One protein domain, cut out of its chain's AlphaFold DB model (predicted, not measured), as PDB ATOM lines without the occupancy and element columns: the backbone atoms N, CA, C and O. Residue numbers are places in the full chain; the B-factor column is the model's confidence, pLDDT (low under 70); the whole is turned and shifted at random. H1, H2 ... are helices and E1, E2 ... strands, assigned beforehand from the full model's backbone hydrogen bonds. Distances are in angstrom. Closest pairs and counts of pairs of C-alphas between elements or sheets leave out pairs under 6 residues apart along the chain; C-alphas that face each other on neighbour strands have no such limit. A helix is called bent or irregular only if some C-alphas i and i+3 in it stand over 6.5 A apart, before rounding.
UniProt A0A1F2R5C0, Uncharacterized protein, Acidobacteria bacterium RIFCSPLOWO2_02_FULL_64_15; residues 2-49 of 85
ATOM      1  N   LEU A   2      44.480  37.028 -23.993       81.44
ATOM      2  CA  LEU A   2      43.290  36.183 -23.798       81.44
ATOM      3  C   LEU A   2      42.502  36.671 -22.568       81.44
ATOM      4  O   LEU A   2      43.147  37.026 -21.577       81.44
ATOM      5  N   PRO A   3      41.158  36.692 -22.593       89.12
ATOM      6  CA  PRO A   3      40.354  36.958 -21.399       89.12
ATOM      7  C   PRO A   3      40.661  35.957 -20.279       89.12
ATOM      8  O   PRO A   3      41.016  34.804 -20.551       89.12
ATOM      9  N   VAL A   4      40.555  36.391 -19.021       87.00
ATOM     10  CA  VAL A   4      40.901  35.548 -17.863       87.00
ATOM     11  C   VAL A   4      39.986  34.329 -17.772       87.00
ATOM     12  O   VAL A   4      40.455  33.218 -17.553       87.00
ATOM     13  N   GLU A   5      38.715  34.510 -18.109       88.50
ATOM     14  CA  GLU A   5      37.680  33.481 -18.124       88.50
ATOM     15  C   GLU A   5      38.025  32.361 -19.117       88.50
ATOM     16  O   GLU A   5      37.807  31.176 -18.849       88.50
ATOM     17  N   VAL A   6      38.616  32.728 -20.260       86.25
ATOM     18  CA  VAL A   6      39.064  31.776 -21.285       86.25
ATOM     19  C   VAL A   6      40.288  31.003 -20.797       86.25
ATOM     20  O   VAL A   6      40.349  29.785 -20.980       86.25
ATOM     21  N   ARG A   7      41.246  31.677 -20.143       85.88
ATOM     22  CA  ARG A   7      42.427  31.013 -19.566       85.88
ATOM     23  C   ARG A   7      42.038  30.007 -18.489       85.88
ATOM     24  O   ARG A   7      42.520  28.879 -18.541       85.88
ATOM     25  N   ASP A   8      41.141  30.380 -17.581       87.31
ATOM     26  CA  ASP A   8      40.712  29.526 -16.468       87.31
ATOM     27  C   ASP A   8      39.935  28.302 -16.962       87.31
ATOM     28  O   ASP A   8      40.205  27.174 -16.543       87.31
ATOM     29  N   THR A   9      39.030  28.501 -17.925       87.19
ATOM     30  CA  THR A   9      38.251  27.411 -18.536       87.19
ATOM     31  C   THR A   9      39.153  26.410 -19.254       87.19
ATOM     32  O   THR A   9      38.988  25.197 -19.114       87.19
ATOM     33  N   LEU A  10      40.135  26.909 -20.010       84.56
ATOM     34  CA  LEU A  10      41.095  26.077 -20.735       84.56
ATOM     35  C   LEU A  10      42.261  25.600 -19.856       84.56
ATOM     36  O   LEU A  10      43.073  24.798 -20.316       84.56
ATOM     37  N   LYS A  11      42.333  26.062 -18.599       87.88
ATOM     38  CA  LYS A  11      43.411  25.802 -17.633       87.88
ATOM     39  C   LYS A  11      44.805  26.135 -18.179       87.88
ATOM     40  O   LYS A  11      45.771  25.451 -17.851       87.88
ATOM     41  N   ILE A  12      44.893  27.176 -19.006       86.50
ATOM     42  CA  ILE A  12      46.138  27.643 -19.627       86.50
ATOM     43  C   ILE A  12      46.858  28.557 -18.641       86.50
ATOM     44  O   ILE A  12      46.296  29.555 -18.185       86.50
ATOM     45  N   ARG A  13      48.115  28.237 -18.348       86.69
ATOM     46  CA  ARG A  13      49.026  29.073 -17.565       86.69
ATOM     47  C   ARG A  13      50.000  29.803 -18.481       86.69
ATOM     48  O   ARG A  13      50.196  29.436 -19.640       86.69
ATOM     49  N   ASP A  14      50.644  30.830 -17.945       84.50
ATOM     50  CA  ASP A  14      51.707  31.519 -18.669       84.50
ATOM     51  C   ASP A  14      52.846  30.544 -18.998       84.50
ATOM     52  O   ASP A  14      53.329  29.804 -18.141       84.50
ATOM     53  N   GLY A  15      53.256  30.538 -20.268       86.69
ATOM     54  CA  GLY A  15      54.260  29.615 -20.801       86.69
ATOM     55  C   GLY A  15      53.697  28.323 -21.405       86.69
ATOM     56  O   GLY A  15      54.441  27.620 -22.096       86.69
ATOM     57  N   ASP A  16      52.406  28.025 -21.227       87.69
ATOM     58  CA  ASP A  16      51.788  26.857 -21.855       87.69
ATOM     59  C   ASP A  16      51.680  27.021 -23.375       87.69
ATOM     60  O   ASP A  16      51.412  28.098 -23.916       87.69
ATOM     61  N   ARG A  17      51.870  25.908 -24.088       87.06
ATOM     62  CA  ARG A  17      51.727  25.866 -25.545       87.06
ATOM     63  C   ARG A  17      50.296  25.533 -25.933       87.06
ATOM     64  O   ARG A  17      49.734  24.532 -25.493       87.06
ATOM     65  N   VAL A  18      49.762  26.328 -26.849       90.50
ATOM     66  CA  VAL A  18      48.432  26.168 -27.437       90.50
ATOM     67  C   VAL A  18      48.537  26.145 -28.955       90.50
ATOM     68  O   VAL A  18      49.440  26.754 -29.529       90.50
ATOM     69  N   SER A  19      47.625  25.431 -29.609       90.88
ATOM     70  CA  SER A  19      47.457  25.502 -31.059       90.88
ATOM     71  C   SER A  19      46.365  26.506 -31.393       90.88
ATOM     72  O   SER A  19      45.291  26.456 -30.792       90.88
ATOM     73  N   LEU A  20      46.631  27.371 -32.367       92.62
ATOM     74  CA  LEU A  20      45.641  28.251 -32.972       92.62
ATOM     75  C   LEU A  20      45.487  27.849 -34.439       92.62
ATOM     76  O   LEU A  20      46.471  27.851 -35.178       92.62
ATOM     77  N   THR A  21      44.266  27.521 -34.839       94.06
ATOM     78  CA  THR A  21      43.926  27.172 -36.221       94.06
ATOM     79  C   THR A  21      42.933  28.192 -36.755       94.06
ATOM     80  O   THR A  21      41.960  28.504 -36.072       94.06
ATOM     81  N   LEU A  22      43.191  28.709 -37.956       96.00
ATOM     82  CA  LEU A  22      42.217  29.464 -38.739       96.00
ATOM     83  C   LEU A  22      41.500  28.484 -39.661       96.00
ATOM     84  O   LEU A  22      42.143  27.833 -40.482       96.00
ATOM     85  N   GLU A  23      40.194  28.370 -39.484       96.50
ATOM     86  CA  GLU A  23      39.332  27.530 -40.305       96.50
ATOM     87  C   GLU A  23      38.909  28.286 -41.579       96.50
ATOM     88  O   GLU A  23      38.984  29.516 -41.656       96.50
ATOM     89  N   GLU A  24      38.454  27.552 -42.597       96.25
ATOM     90  CA  GLU A  24      38.062  28.126 -43.897       96.25
ATOM     91  C   GLU A  24      36.868  29.090 -43.803       96.25
ATOM     92  O   GLU A  24      36.745  30.008 -44.612       96.25
ATOM     93  N   ASP A  25      36.013  28.918 -42.794       96.62
ATOM     94  CA  ASP A  25      34.876  29.802 -42.509       96.62
ATOM     95  C   ASP A  25      35.281  31.108 -41.799       96.62
ATOM     96  O   ASP A  25      34.428  31.936 -41.473       96.62
ATOM     97  N   GLY A  26      36.582  31.306 -41.562       95.44
ATOM     98  CA  GLY A  26      37.134  32.465 -40.873       95.44
ATOM     99  C   GLY A  26      37.083  32.369 -39.346       95.44
ATOM    100  O   GLY A  26      37.473  33.324 -38.670       95.44
ATOM    101  N   SER A  27      36.627  31.247 -38.780       95.94
ATOM    102  CA  SER A  27      36.662  31.023 -37.336       95.94
ATOM    103  C   SER A  27      38.069  30.660 -36.846       95.94
ATOM    104  O   SER A  27      38.895  30.097 -37.565       95.94
ATOM    105  N   LEU A  28      38.359  31.010 -35.588       93.69
ATOM    106  CA  LEU A  28      39.604  30.644 -34.915       93.69
ATOM    107  C   LEU A  28      39.330  29.590 -33.847       93.69
ATOM    108  O   LEU A  28      38.529  29.806 -32.936       93.69
ATOM    109  N   VAL A  29      40.062  28.483 -33.913       92.75
ATOM    110  CA  VAL A  29      40.008  27.415 -32.917       92.75
ATOM    111  C   VAL A  29      41.293  27.438 -32.097       92.75
ATOM    112  O   VAL A  29      42.384  27.198 -32.614       92.75
ATOM    113  N   LEU A  30      41.160  27.706 -30.797       91.56
ATOM    114  CA  LEU A  30      42.248  27.619 -29.826       91.56
ATOM    115  C   LEU A  30      42.113  26.332 -29.012       91.56
ATOM    116  O   LEU A  30      41.064  26.079 -28.418       91.56
ATOM    117  N   GLN A  31      43.169  25.522 -28.953       91.75
ATOM    118  CA  GLN A  31      43.157  24.268 -28.194       91.75
ATOM    119  C   GLN A  31      44.442  24.087 -27.390       91.75
ATOM    120  O   GLN A  31      45.534  24.446 -27.833       91.75
ATOM    121  N   THR A  32      44.316  23.468 -26.214       91.19
ATOM    122  CA  THR A  32      45.475  22.900 -25.520       91.19
ATOM    123  C   THR A  32      45.959  21.655 -26.259       91.19
ATOM    124  O   THR A  32      45.210  21.004 -27.001       91.19
ATOM    125  N   ARG A  33      47.222  21.287 -26.038       89.00
ATOM    126  CA  ARG A  33      47.828  20.099 -26.649       89.00
ATOM    127  C   ARG A  33      47.042  18.826 -26.330       89.00
ATOM    128  O   ARG A  33      46.853  17.982 -27.205       89.00
ATOM    129  N   GLU A  34      46.578  18.682 -25.097       89.56
ATOM    130  CA  GLU A  34      45.839  17.513 -24.622       89.56
ATOM    131  C   GLU A  34      44.501  17.378 -25.354       89.56
ATOM    132  O   GLU A  34      44.155  16.285 -25.809       89.56
ATOM    133  N   VAL A  35      43.783  18.494 -25.529       90.75
ATOM    134  CA  VAL A  35      42.510  18.538 -26.261       90.75
ATOM    135  C   VAL A  35      42.726  18.205 -27.735       90.75
ATOM    136  O   VAL A  35      41.999  17.373 -28.283       90.75
ATOM    137  N   ALA A  36      43.750  18.787 -28.366       90.94
ATOM    138  CA  ALA A  36      44.079  18.508 -29.761       90.94
ATOM    139  C   ALA A  36      44.394  17.016 -29.981       90.94
ATOM    140  O   ALA A  36      43.817  16.380 -30.863       90.94
ATOM    141  N   ILE A  37      45.240  16.421 -29.129       92.56
ATOM    142  CA  ILE A  37      45.582  14.990 -29.188       92.56
ATOM    143  C   ILE A  37      44.346  14.112 -28.952       92.56
ATOM    144  O   ILE A  37      44.158  13.116 -29.654       92.56
ATOM    145  N   GLY A  38      43.507  14.457 -27.973       93.69
ATOM    146  CA  GLY A  38      42.275  13.728 -27.671       93.69
ATOM    147  C   GLY A  38      41.303  13.723 -28.850       93.69
ATOM    148  O   GLY A  38      40.823  12.657 -29.241       93.69
ATOM    149  N   ARG A  39      41.081  14.890 -29.471       91.81
ATOM    150  CA  ARG A  39      40.239  15.042 -30.666       91.81
ATOM    151  C   ARG A  39      40.764  14.197 -31.824       91.81
ATOM    152  O   ARG A  39      40.006  13.405 -32.380       91.81
ATOM    153  N   LEU A  40      42.060  14.293 -32.124       91.75
ATOM    154  CA  LEU A  40      42.721  13.495 -33.165       91.75
ATOM    155  C   LEU A  40      42.554  11.990 -32.922       91.75
ATOM    156  O   LEU A  40      42.119  11.257 -33.807       91.75
ATOM    157  N   ARG A  41      42.832  11.519 -31.702       93.12
ATOM    158  CA  ARG A  41      42.639  10.105 -31.338       93.12
ATOM    159  C   ARG A  41      41.186   9.666 -31.499       93.12
ATOM    160  O   ARG A  41      40.946   8.565 -31.985       93.12
ATOM    161  N   GLY A  42      40.233  10.511 -31.109       94.31
ATOM    162  CA  GLY A  42      38.803  10.258 -31.280       94.31
ATOM    163  C   GLY A  42      38.410  10.115 -32.749       94.31
ATOM    164  O   GLY A  42      37.774   9.126 -33.108       94.31
ATOM    165  N   MET A  43      38.861  11.041 -33.604       94.50
ATOM    166  CA  MET A  43      38.591  11.022 -35.046       94.50
ATOM    167  C   MET A  43      39.043   9.715 -35.693       94.50
ATOM    168  O   MET A  43      38.278   9.105 -36.431       94.50
ATOM    169  N   PHE A  44      40.247   9.237 -35.371       92.75
ATOM    170  CA  PHE A  44      40.811   8.022 -35.967       92.75
ATOM    171  C   PHE A  44      40.505   6.733 -35.190       92.75
ATOM    172  O   PHE A  44      40.949   5.656 -35.589       92.75
ATOM    173  N   LYS A  45      39.716   6.796 -34.108       92.38
ATOM    174  CA  LYS A  45      39.399   5.631 -33.262       92.38
ATOM    175  C   LYS A  45      38.772   4.482 -34.054       92.38
ATOM    176  O   LYS A  45      39.061   3.325 -33.775       92.38
ATOM    177  N   HIS A  46      37.952   4.799 -35.055       93.31
ATOM    178  CA  HIS A  46      37.289   3.816 -35.915       93.31
ATOM    179  C   HIS A  46      38.262   3.005 -36.795       93.31
ATOM    180  O   HIS A  46      37.908   1.925 -37.257       93.31
ATOM    181  N   LEU A  47      39.491   3.492 -37.007       91.62
ATOM    182  CA  LEU A  47      40.539   2.769 -37.737       91.62
ATOM    183  C   LEU A  47      41.385   1.870 -36.825       91.62
ATOM    184  O   LEU A  47      42.142   1.028 -37.314       91.62
ATOM    185  N   ALA A  48      41.298   2.055 -35.506       89.81
ATOM    186  CA  ALA A  48      42.119   1.322 -34.559       89.81
ATOM    187  C   ALA A  48      41.712  -0.157 -34.518       89.81
ATOM    188  O   ALA A  48      40.545  -0.499 -34.324       89.81
ATOM    189  N   ARG A  49      42.697  -1.050 -34.652       89.25
ATOM    190  CA  ARG A  49      42.529  -2.495 -34.458       89.25
ATOM    191  C   ARG A  49      43.225  -2.895 -33.153       89.25
ATOM    192  O   ARG A  49      44.437  -2.699 -33.058       89.25
TER     193      ARG A  49
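What this domain is: This is residues 2 to 49 of the 85 residues of an uncharacterized protein of Acidobacteria bacterium RIFCSPLOWO2_02_FULL_64_15 (UniProt A0A1F2R5C0). A narrow two-stranded hairpin, E1 and E2, stands crosswise to the long axis, with a helix to each side of its open end: the short H1 comes near that end on one side, and the long H2 leaves E2 on the other side as an arm, of which residues 40 to 49 stick out free. The printed part has 48 residues, with two named helices and two named strands in the order H1, E1, E2, H2, and its class is mixed, helices and strands. The sheet has the order E1 - E2 and is antiparallel. The whole is loose, with a radius of gyration of the C-alphas of 13.2 A, and elongated, spanning 41 by 26 by 16 A.

Where its parts are: H1 holds residues 4 to 10 and measures 9.9 A from first to last C-alpha; C-alpha 4 is at (40.901, 35.548, -17.863). E1, residues 18 to 22, is 13.3 A long and begins with C-alpha 18 at (48.432, 26.168, -27.437). E2, residues 28 to 32, is 13.5 A long. H2, residues 33 to 47, is 21.8 A long and ends with C-alpha 47 at (40.539, 2.769, -37.737). H2 is irregular: C-alphas 43 and 46 are 7.4 A apart.

How they stand to each other: The closest C-alphas of H1 and E2 are those of Leu 10 and Thr 32, 7.2 A apart. E1 and E2 form a hairpin, antiparallel, with 160 degrees between their directions. C-alphas 18 and 32 face each other at 4.8 A, and so do C-alphas 22 and 28, at 4.8 A. N 19 and O 31 are within hydrogen-bond range at 2.9 A, as are N 29 and O 21 at 2.9 A. The closest C-alphas of E1 and H2 are those of Val 18 and Arg 33, 6.1 A apart. H1 and H2 are apart. In H1 every O i to N i+4 pair is within hydrogen-bond range; in H2 9 of 11 are.

The domain as a whole: The two C-alphas farthest apart are those of Pro 3 and Arg 49, 41.6 A. Residues 40 to 49, of which 40 to 47 belong to H2, stand free; the body without them has 38 residues and spans 28 by 23 by 16 A. The link from H1 to E1, 7 residues, is short, and the links from E1 to E2 and from E2 to H2 are tight, the latter with 0 residues between the elements. The printed part has no cut. The mean pLDDT of the printed part is 90.6, and no printed residue is under 70.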